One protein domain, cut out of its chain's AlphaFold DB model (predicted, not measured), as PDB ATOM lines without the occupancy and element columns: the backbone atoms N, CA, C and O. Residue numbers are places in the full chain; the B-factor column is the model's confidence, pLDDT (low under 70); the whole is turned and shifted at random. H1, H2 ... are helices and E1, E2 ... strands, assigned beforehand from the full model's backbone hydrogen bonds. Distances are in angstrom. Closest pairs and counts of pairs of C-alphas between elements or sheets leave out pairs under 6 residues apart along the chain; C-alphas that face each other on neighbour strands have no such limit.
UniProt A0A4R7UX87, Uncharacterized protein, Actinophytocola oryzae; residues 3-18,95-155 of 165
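This is residues 3 to 18 and 95 to 155 of the 165 residues of an uncharacterized protein of Actinophytocola oryzae (UniProt A0A4R7UX87). A twisted antiparallel sheet, E1-E2-E3-E4, has helix H1 along one face, in two layers. The printed part has 77 residues, class mixed, running E1, E2, E3, H1, E4. It is compact, radius of gyration of the C-alphas 11.9 A, and spans 33 by 21 by 19 A.

Walk from E1, residues 10 to 16, to the hairpin E2, 96 to 104, and E3, 107 to 116, then E4, 150 to 154. Within hydrogen-bond range are N 12 and O 101, 2.9 A, N 100 and O 112, 2.8 A, and N 152 and O 113, 2.8 A. H1, residues 119 to 133, is over E2, its height over the sheet 8.9 A; each O i to N i+4 pair is within range.

Find E1's first C-alpha, 10, at (-43.359, -24.832, 40.224), and E4's last, 154, at (-35.506, -8.887, 39.871). E3 is 26.7 A long.

Residues 19 to 94 are cut out; C-alphas 18 and 95 are 10.1 A apart. The H1-to-E4 link is long. Residues 16 to 18, among others, are under pLDDT 70.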
ATOM      1  N   PHE A   3     -46.477 -24.814  35.406       80.12
ATOM      2  CA  PHE A   3     -45.856 -26.089  35.067       80.12
ATOM      3  C   PHE A   3     -44.758 -26.415  36.073       80.12
ATOM      4  O   PHE A   3     -44.224 -25.528  36.740       80.12
ATOM      5  N   THR A   4     -44.430 -27.696  36.178       79.44
ATOM      6  CA  THR A   4     -43.411 -28.191  37.100       79.44
ATOM      7  C   THR A   4     -42.185 -28.604  36.303       79.44
ATOM      8  O   THR A   4     -42.289 -29.305  35.301       79.44
ATOM      9  N   ASP A   5     -41.026 -28.134  36.738       76.31
ATOM     10  CA  ASP A   5     -39.727 -28.496  36.175       76.31
ATOM     11  C   ASP A   5     -39.272 -29.878  36.693       76.31
ATOM     12  O   ASP A   5     -39.748 -30.353  37.724       76.31
ATOM     13  N   ALA A   6     -38.312 -30.515  36.018       74.88
ATOM     14  CA  ALA A   6     -37.703 -31.798  36.376       74.88
ATOM     15  C   ALA A   6     -37.139 -31.829  37.811       74.88
ATOM     16  O   ALA A   6     -37.068 -32.884  38.436       74.88
ATOM     17  N   LYS A   7     -36.789 -30.662  38.368       71.62
ATOM     18  CA  LYS A   7     -36.337 -30.490  39.761       71.62
ATOM     19  C   LYS A   7     -37.475 -30.301  40.776       71.62
ATOM     20  O   LYS A   7     -37.208 -29.931  41.914       71.62
ATOM     21  N   GLY A   8     -38.733 -30.472  40.371       74.94
ATOM     22  CA  GLY A   8     -39.905 -30.291  41.234       74.94
ATOM     23  C   GLY A   8     -40.277 -28.831  41.521       74.94
ATOM     24  O   GLY A   8     -41.144 -28.574  42.348       74.94
ATOM     25  N   ARG A   9     -39.648 -27.858  40.845       76.62
ATOM     26  CA  ARG A   9     -39.960 -26.426  41.006       76.62
ATOM     27  C   ARG A   9     -41.229 -26.071  40.237       76.62
ATOM     28  O   ARG A   9     -41.326 -26.391  39.053       76.62
ATOM     29  N   GLU A  10     -42.157 -25.362  40.874       80.62
ATOM     30  CA  GLU A  10     -43.359 -24.832  40.224       80.62
ATOM     31  C   GLU A  10     -43.026 -23.493  39.561       80.62
ATOM     32  O   GLU A  10     -42.719 -22.486  40.202       80.62
ATOM     33  N   TRP A  11     -43.112 -23.455  38.242       78.00
ATOM     34  CA  TRP A  11     -42.979 -22.234  37.473       78.00
ATOM     35  C   TRP A  11     -44.358 -21.675  37.172       78.00
ATOM     36  O   TRP A  11     -45.271 -22.376  36.736       78.00
ATOM     37  N   THR A  12     -44.512 -20.375  37.397       81.69
ATOM     38  CA  THR A  12     -45.711 -19.634  37.025       81.69
ATOM     39  C   THR A  12     -45.323 -18.541  36.047       81.69
ATOM     40  O   THR A  12     -44.595 -17.613  36.398       81.69
ATOM     41  N   VAL A  13     -45.854 -18.633  34.832       80.44
ATOM     42  CA  VAL A  13     -45.798 -17.554  33.845       80.44
ATOM     43  C   VAL A  13     -47.164 -16.888  33.843       80.44
ATOM     44  O   VAL A  13     -48.164 -17.471  33.416       80.44
ATOM     45  N   GLU A  14     -47.239 -15.687  34.400       77.38
ATOM     46  CA  GLU A  14     -48.476 -14.922  34.497       77.38
ATOM     47  C   GLU A  14     -48.377 -13.725  33.557       77.38
ATOM     48  O   GLU A  14     -47.627 -12.776  33.794       77.38
ATOM     49  N   TRP A  15     -49.169 -13.753  32.488       70.06
ATOM     50  CA  TRP A  15     -49.419 -12.544  31.726       70.06
ATOM     51  C   TRP A  15     -50.300 -11.625  32.565       70.06
ATOM     52  O   TRP A  15     -51.459 -11.930  32.853       70.06
ATOM     53  N   ARG A  16     -49.731 -10.497  32.994       67.88
ATOM     54  CA  ARG A  16     -50.455  -9.504  33.773       67.88
ATOM     55  C   ARG A  16     -50.872  -8.359  32.882       67.88
ATOM     56  O   ARG A  16     -50.123  -7.422  32.604       67.88
ATOM     57  N   PHE A  17     -52.151  -8.374  32.556       58.03
ATOM     58  CA  PHE A  17     -52.877  -7.172  32.196       58.03
ATOM     59  C   PHE A  17     -52.992  -6.300  33.469       58.03
ATOM     60  O   PHE A  17     -54.010  -6.325  34.137       58.03
ATOM     61  N   ALA A  18     -51.932  -5.619  33.930       55.31
ATOM     62  CA  ALA A  18     -51.983  -4.806  35.168       55.31
ATOM     63  C   ALA A  18     -53.096  -3.727  35.086       55.31
ATOM     64  O   ALA A  18     -53.302  -3.253  33.959       55.31
ATOM     65  N   ARG A  95     -47.225  -1.048  26.951       84.31
ATOM     66  CA  ARG A  95     -46.591  -2.374  26.969       84.31
ATOM     67  C   ARG A  95     -47.398  -3.355  27.828       84.31
ATOM     68  O   ARG A  95     -48.063  -2.985  28.801       84.31
ATOM     69  N   TYR A  96     -47.329  -4.626  27.466       84.00
ATOM     70  CA  TYR A  96     -47.797  -5.748  28.263       84.00
ATOM     71  C   TYR A  96     -46.694  -6.203  29.202       84.00
ATOM     72  O   TYR A  96     -45.531  -6.217  28.817       84.00
ATOM     73  N   ARG A  97     -47.069  -6.586  30.422       85.50
ATOM     74  CA  ARG A  97     -46.150  -7.109  31.428       85.50
ATOM     75  C   ARG A  97     -46.351  -8.617  31.556       85.50
ATOM     76  O   ARG A  97     -47.467  -9.067  31.818       85.50
ATOM     77  N   VAL A  98     -45.285  -9.386  31.395       84.19
ATOM     78  CA  VAL A  98     -45.263 -10.838  31.602       84.19
ATOM     79  C   VAL A  98     -44.349 -11.113  32.790       84.19
ATOM     80  O   VAL A  98     -43.168 -10.780  32.756       84.19
ATOM     81  N   ASP A  99     -44.909 -11.666  33.866       85.12
ATOM     82  CA  ASP A  99     -44.150 -12.048  35.056       85.12
ATOM     83  C   ASP A  99     -43.799 -13.543  34.955       85.12
ATOM     84  O   ASP A  99     -44.688 -14.398  34.941       85.12
ATOM     85  N   VAL A 100     -42.506 -13.859  34.914       83.56
ATOM     86  CA  VAL A 100     -41.967 -15.227  34.951       83.56
ATOM     87  C   VAL A 100     -41.439 -15.485  36.354       83.56
ATOM     88  O   VAL A 100     -40.491 -14.837  36.801       83.56
ATOM     89  N   ARG A 101     -42.066 -16.413  37.077       84.44
ATOM     90  CA  ARG A 101     -41.754 -16.689  38.481       84.44
ATOM     91  C   ARG A 101     -41.409 -18.151  38.692       84.44
ATOM     92  O   ARG A 101     -42.150 -19.027  38.257       84.44
ATOM     93  N   ALA A 102     -40.324 -18.385  39.419       76.88
ATOM     94  CA  ALA A 102     -39.975 -19.691  39.964       76.88
ATOM     95  C   ALA A 102     -40.384 -19.750  41.429       76.88
ATOM     96  O   ALA A 102     -39.877 -18.965  42.238       76.88
ATOM     97  N   LEU A 103     -41.264 -20.681  41.774       72.88
ATOM     98  CA  LEU A 103     -41.643 -20.976  43.146       72.88
ATOM     99  C   LEU A 103     -41.221 -22.407  43.504       72.88
ATOM    100  O   LEU A 103     -41.340 -23.327  42.701       72.88
ATOM    101  N   SER A 104     -40.713 -22.593  44.717       70.00
ATOM    102  CA  SER A 104     -40.538 -23.915  45.327       70.00
ATOM    103  C   SER A 104     -41.127 -23.851  46.723       70.00
ATOM    104  O   SER A 104     -40.696 -23.010  47.511       70.00
ATOM    105  N   ASP A 105     -42.127 -24.684  47.007       71.94
ATOM    106  CA  ASP A 105     -42.966 -24.631  48.210       71.94
ATOM    107  C   ASP A 105     -43.453 -23.215  48.555       71.94
ATOM    108  O   ASP A 105     -44.535 -22.783  48.147       71.94
ATOM    109  N   HIS A 106     -42.668 -22.478  49.342       64.75
ATOM    110  CA  HIS A 106     -42.981 -21.150  49.870       64.75
ATOM    111  C   HIS A 106     -41.920 -20.092  49.528       64.75
ATOM    112  O   HIS A 106     -42.037 -18.944  49.959       64.75
ATOM    113  N   TYR A 107     -40.909 -20.445  48.732       64.19
ATOM    114  CA  TYR A 107     -39.803 -19.567  48.368       64.19
ATOM    115  C   TYR A 107     -39.881 -19.133  46.904       64.19
ATOM    116  O   TYR A 107     -40.057 -19.941  45.991       64.19
ATOM    117  N   LEU A 108     -39.728 -17.826  46.684       69.31
ATOM    118  CA  LEU A 108     -39.597 -17.228  45.358       69.31
ATOM    119  C   LEU A 108     -38.117 -17.244  44.951       69.31
ATOM    120  O   LEU A 108     -37.331 -16.426  45.433       69.31
ATOM    121  N   HIS A 109     -37.746 -18.161  44.060       68.94
ATOM    122  CA  HIS A 109     -36.357 -18.327  43.620       68.94
ATOM    123  C   HIS A 109     -35.922 -17.283  42.593       68.94
ATOM    124  O   HIS A 109     -34.773 -16.850  42.593       68.94
ATOM    125  N   SER A 110     -36.824 -16.884  41.700       70.50
ATOM    126  CA  SER A 110     -36.531 -15.880  40.679       70.50
ATOM    127  C   SER A 110     -37.807 -15.212  40.196       70.50
ATOM    128  O   SER A 110     -38.809 -15.892  39.965       70.50
ATOM    129  N   GLU A 111     -37.750 -13.898  39.990       80.12
ATOM    130  CA  GLU A 111     -38.789 -13.133  39.309       80.12
ATOM    131  C   GLU A 111     -38.167 -12.340  38.160       80.12
ATOM    132  O   GLU A 111     -37.377 -11.415  38.363       80.12
ATOM    133  N   THR A 112     -38.548 -12.694  36.938       82.12
ATOM    134  CA  THR A 112     -38.183 -11.933  35.745       82.12
ATOM    135  C   THR A 112     -39.430 -11.273  35.193       82.12
ATOM    136  O   THR A 112     -40.440 -11.930  34.945       82.12
ATOM    137  N   VAL A 113     -39.368  -9.956  35.029       85.00
ATOM    138  CA  VAL A 113     -40.462  -9.152  34.495       85.00
ATOM    139  C   VAL A 113     -40.103  -8.752  33.074       85.00
ATOM    140  O   VAL A 113     -39.083  -8.103  32.854       85.00
ATOM    141  N   LEU A 114     -40.940  -9.131  32.116       86.31
ATOM    142  CA  LEU A 114     -40.755  -8.838  30.698       86.31
ATOM    143  C   LEU A 114     -41.805  -7.823  30.246       86.31
ATOM    144  O   LEU A 114     -42.986  -7.968  30.577       86.31
ATOM    145  N   TYR A 115     -41.389  -6.812  29.485       86.69
ATOM    146  CA  TYR A 115     -42.293  -5.847  28.866       86.69
ATOM    147  C   TYR A 115     -42.280  -5.989  27.345       86.69
ATOM    148  O   TYR A 115     -41.243  -5.832  26.707       86.69
ATOM    149  N   VAL A 116     -43.454  -6.245  26.765       87.50
ATOM    150  CA  VAL A 116     -43.629  -6.541  25.332       87.50
ATOM    151  C   VAL A 116     -44.669  -5.609  24.723       87.50
ATOM    152  O   VAL A 116     -45.668  -5.280  25.365       87.50
ATOM    153  N   ARG A 117     -44.473  -5.173  23.477       84.56
ATOM    154  CA  ARG A 117     -45.505  -4.451  22.715       84.56
ATOM    155  C   ARG A 117     -46.389  -5.429  21.937       84.56
ATOM    156  O   ARG A 117     -45.880  -6.335  21.290       84.56
ATOM    157  N   GLY A 118     -47.701  -5.195  21.953       81.94
ATOM    158  CA  GLY A 118     -48.686  -6.012  21.235       81.94
ATOM    159  C   GLY A 118     -49.172  -7.232  22.026       81.94
ATOM    160  O   GLY A 118     -48.390  -7.930  22.673       81.94
ATOM    161  N   GLY A 119     -50.488  -7.468  21.991       79.31
ATOM    162  CA  GLY A 119     -51.134  -8.551  22.741       79.31
ATOM    163  C   GLY A 119     -50.752  -9.929  22.212       79.31
ATOM    164  O   GLY A 119     -50.384 -10.800  22.995       79.31
ATOM    165  N   ASP A 120     -50.732 -10.084  20.889       83.56
ATOM    166  CA  ASP A 120     -50.384 -11.347  20.229       83.56
ATOM    167  C   ASP A 120     -48.947 -11.770  20.543       83.56
ATOM    168  O   ASP A 120     -48.691 -12.934  20.845       83.56
ATOM    169  N   ARG A 121     -48.014 -10.807  20.585       83.88
ATOM    170  CA  ARG A 121     -46.626 -11.060  20.997       83.88
ATOM    171  C   ARG A 121     -46.523 -11.472  22.459       83.88
ATOM    172  O   ARG A 121     -45.740 -12.357  22.773       83.88
ATOM    173  N   ALA A 122     -47.298 -10.859  23.354       83.88
ATOM    174  CA  ALA A 122     -47.311 -11.257  24.761       83.88
ATOM    175  C   ALA A 122     -47.872 -12.681  24.947       83.88
ATOM    176  O   ALA A 122     -47.356 -13.437  25.773       83.88
ATOM    177  N   GLY A 123     -48.889 -13.050  24.161       83.25
ATOM    178  CA  GLY A 123     -49.428 -14.409  24.105       83.25
ATOM    179  C   GLY A 123     -48.389 -15.411  23.603       83.25
ATOM    180  O   GLY A 123     -48.065 -16.356  24.319       83.25
ATOM    181  N   TRP A 124     -47.798 -15.142  22.435       87.81
ATOM    182  CA  TRP A 124     -46.713 -15.949  21.872       87.81
ATOM    183  C   TRP A 124     -45.552 -16.110  22.855       87.81
ATOM    184  O   TRP A 124     -45.115 -17.230  23.094       87.81
ATOM    185  N   LEU A 125     -45.101 -15.022  23.486       86.62
ATOM    186  CA  LEU A 125     -43.987 -15.059  24.428       86.62
ATOM    187  C   LEU A 125     -44.310 -15.919  25.654       86.62
ATOM    188  O   LEU A 125     -43.465 -16.670  26.130       86.62
ATOM    189  N   THR A 126     -45.539 -15.826  26.163       85.81
ATOM    190  CA  THR A 126     -45.991 -16.647  27.292       85.81
ATOM    191  C   THR A 126     -45.945 -18.136  26.944       85.81
ATOM    192  O   THR A 126     -45.493 -18.929  27.770       85.81
ATOM    193  N   SER A 127     -46.376 -18.506  25.735       85.75
ATOM    194  CA  SER A 127     -46.308 -19.883  25.234       85.75
ATOM    195  C   SER A 127     -44.870 -20.335  24.992       85.75
ATOM    196  O   SER A 127     -44.483 -21.371  25.510       85.75
ATOM    197  N   ALA A 128     -44.054 -19.527  24.311       87.25
ATOM    198  CA  ALA A 128     -42.657 -19.844  24.018       87.25
ATOM    199  C   ALA A 128     -41.832 -20.064  25.297       87.25
ATOM    200  O   ALA A 128     -41.056 -21.010  25.374       87.25
ATOM    201  N   ILE A 129     -42.047 -19.241  26.332       86.56
ATOM    202  CA  ILE A 129     -41.439 -19.453  27.654       86.56
ATOM    203  C   ILE A 129     -42.006 -20.717  28.311       86.56
ATOM    204  O   ILE A 129     -41.274 -21.435  28.977       86.56
ATOM    205  N   GLY A 130     -43.299 -21.007  28.173       83.19
ATOM    206  CA  GLY A 130     -43.867 -22.261  28.675       83.19
ATOM    207  C   GLY A 130     -43.164 -23.484  28.083       83.19
ATOM    208  O   GLY A 130     -42.694 -24.337  28.833       83.19
ATOM    209  N   ASP A 131     -43.034 -23.506  26.759       85.12
ATOM    210  CA  ASP A 131     -42.444 -24.606  25.997       85.12
ATOM    211  C   ASP A 131     -40.942 -24.757  26.284       85.12
ATOM    212  O   ASP A 131     -40.475 -25.856  26.567       85.12
ATOM    213  N   GLU A 132     -40.183 -23.654  26.298       83.94
ATOM    214  CA  GLU A 132     -38.746 -23.659  26.621       83.94
ATOM    215  C   GLU A 132     -38.484 -24.206  28.031       83.94
ATOM    216  O   GLU A 132     -37.487 -24.881  28.288       83.94
ATOM    217  N   ARG A 133     -39.368 -23.889  28.979       80.38
ATOM    218  CA  ARG A 133     -39.172 -24.218  30.392       80.38
ATOM    219  C   ARG A 133     -39.746 -25.575  30.770       80.38
ATOM    220  O   ARG A 133     -39.453 -26.069  31.861       80.38
ATOM    221  N   GLN A 134     -40.503 -26.202  29.877       75.88
ATOM    222  CA  GLN A 134     -40.981 -27.563  30.045       75.88
ATOM    223  C   GLN A 134     -39.795 -28.542  29.954       75.88
ATOM    224  O   GLN A 134     -39.376 -28.951  28.879       75.88
ATOM    225  N   GLY A 135     -39.235 -28.904  31.114       67.88
ATOM    226  CA  GLY A 135     -38.073 -29.798  31.235       67.88
ATOM    227  C   GLY A 135     -36.721 -29.093  31.407       67.88
ATOM    228  O   GLY A 135     -35.686 -29.757  31.419       67.88
ATOM    229  N   ALA A 136     -36.701 -27.765  31.558       72.31
ATOM    230  CA  ALA A 136     -35.460 -27.009  31.705       72.31
ATOM    231  C   ALA A 136     -34.924 -27.012  33.146       72.31
ATOM    232  O   ALA A 136     -35.399 -26.276  34.008       72.31
ATOM    233  N   GLU A 137     -33.815 -27.713  33.378       67.38
ATOM    234  CA  GLU A 137     -33.188 -27.806  34.705       67.38
ATOM    235  C   GLU A 137     -32.531 -26.507  35.218       67.38
ATOM    236  O   GLU A 137     -32.199 -26.385  36.411       67.38
ATOM    237  N   GLN A 138     -32.278 -25.542  34.331       70.88
ATOM    238  CA  GLN A 138     -31.534 -24.314  34.631       70.88
ATOM    239  C   GLN A 138     -32.456 -23.125  34.947       70.88
ATOM    240  O   GLN A 138     -33.642 -23.105  34.618       70.88
ATOM    241  N   ALA A 139     -31.911 -22.101  35.611       70.25
ATOM    242  CA  ALA A 139     -32.623 -20.842  35.843       70.25
ATOM    243  C   ALA A 139     -33.002 -20.160  34.515       70.25
ATOM    244  O   ALA A 139     -32.363 -20.404  33.494       70.25
ATOM    245  N   PHE A 140     -34.053 -19.335  34.533       77.38
ATOM    246  CA  PHE A 140     -34.550 -18.667  33.330       77.38
ATOM    247  C   PHE A 140     -33.491 -17.697  32.825       77.38
ATOM    248  O   PHE A 140     -33.033 -16.844  33.592       77.38
ATOM    249  N   ARG A 141     -33.103 -17.841  31.557       78.31
ATOM    250  CA  ARG A 141     -32.154 -16.950  30.898       78.31
ATOM    251  C   ARG A 141     -32.861 -16.222  29.759       78.31
ATOM    252  O   ARG A 141     -33.420 -16.883  28.892       78.31
ATOM    253  N   PRO A 142     -32.849 -14.882  29.753       79.62
ATOM    254  CA  PRO A 142     -33.523 -14.088  28.733       79.62
ATOM    255  C   PRO A 142     -32.740 -13.991  27.409       79.62
ATOM    256  O   PRO A 142     -33.113 -13.200  26.553       79.62
ATOM    257  N   ASP A 143     -31.657 -14.752  27.240       84.69
ATOM    258  CA  ASP A 143     -30.646 -14.546  26.191       84.69
ATOM    259  C   ASP A 143     -31.173 -14.782  24.762       84.69
ATOM    260  O   ASP A 143     -30.589 -14.297  23.798       84.69
ATOM    261  N   TRP A 144     -32.275 -15.522  24.616       84.88
ATOM    262  CA  TRP A 144     -32.927 -15.801  23.331       84.88
ATOM    263  C   TRP A 144     -34.086 -14.842  23.014       84.88
ATOM    264  O   TRP A 144     -34.712 -14.964  21.959       84.88
ATOM    265  N   LEU A 145     -34.419 -13.923  23.929       87.62
ATOM    266  CA  LEU A 145     -35.546 -13.014  23.748       87.62
ATOM    267  C   LEU A 145     -35.265 -12.000  22.627       87.62
ATOM    268  O   LEU A 145     -34.139 -11.520  22.512       87.62
ATOM    269  N   PRO A 146     -36.282 -11.626  21.830       87.00
ATOM    270  CA  PRO A 146     -36.145 -10.568  20.832       87.00
ATOM    271  C   PRO A 146     -35.697  -9.230  21.442       87.00
ATOM    272  O   PRO A 146     -36.128  -8.877  22.541       87.00
ATOM    273  N   ASP A 147     -34.925  -8.438  20.690       86.19
ATOM    274  CA  ASP A 147     -34.376  -7.143  21.140       86.19
ATOM    275  C   ASP A 147     -35.447  -6.108  21.537       86.19
ATOM    276  O   ASP A 147     -35.175  -5.153  22.264       86.19
ATOM    277  N   ASP A 148     -36.686  -6.266  21.060       82.88
ATOM    278  CA  ASP A 148     -37.802  -5.386  21.411       82.88
ATOM    279  C   ASP A 148     -38.454  -5.718  22.765       82.88
ATOM    280  O   ASP A 148     -39.342  -4.982  23.216       82.88
ATOM    281  N   VAL A 149     -38.017  -6.799  23.421       85.00
ATOM    282  CA  VAL A 149     -38.464  -7.193  24.758       85.00
ATOM    283  C   VAL A 149     -37.579  -6.531  25.805       85.00
ATOM    284  O   VAL A 149     -36.407  -6.853  25.973       85.00
ATOM    285  N   GLU A 150     -38.166  -5.626  26.583       87.06
ATOM    286  CA  GLU A 150     -37.463  -5.046  27.722       87.06
ATOM    287  C   GLU A 150     -37.500  -6.032  28.894       87.06
ATOM    288  O   GLU A 150     -38.564  -6.376  29.421       87.06
ATOM    289  N   VAL A 151     -36.317  -6.476  29.312       85.62
ATOM    290  CA  VAL A 151     -36.136  -7.435  30.400       85.62
ATOM    291  C   VAL A 151     -35.761  -6.694  31.675       85.62
ATOM    292  O   VAL A 151     -34.730  -6.028  31.750       85.62
ATOM    293  N   ARG A 152     -36.567  -6.857  32.726       82.31
ATOM    294  CA  ARG A 152     -36.231  -6.416  34.079       82.31
ATOM    295  C   ARG A 152     -36.181  -7.626  35.006       82.31
ATOM    296  O   ARG A 152     -37.199  -8.087  35.523       82.31
ATOM    297  N   THR A 153     -34.976  -8.129  35.236       74.62
ATOM    298  CA  THR A 153     -34.747  -9.238  36.166       74.62
ATOM    299  C   THR A 153     -34.655  -8.705  37.589       74.62
ATOM    300  O   THR A 153     -33.717  -7.990  37.936       74.62
ATOM    301  N   HIS A 154     -35.616  -9.074  38.433       65.56
ATOM    302  CA  HIS A 154     -35.506  -8.887  39.871       65.56
ATOM    303  C   HIS A 154     -34.953 -10.178  40.468       65.56
ATOM    304  O   HIS A 154     -35.684 -11.106  40.815       65.56
ATOM    305  N   ARG A 155     -33.626 -10.243  40.595       56.31
ATOM    306  CA  ARG A 155     -33.006 -11.264  41.438       56.31
ATOM    307  C   ARG A 155     -33.392 -10.916  42.872       56.31
ATOM    308  O   ARG A 155     -32.971  -9.881  43.388       56.31
TER     309      ARG A 155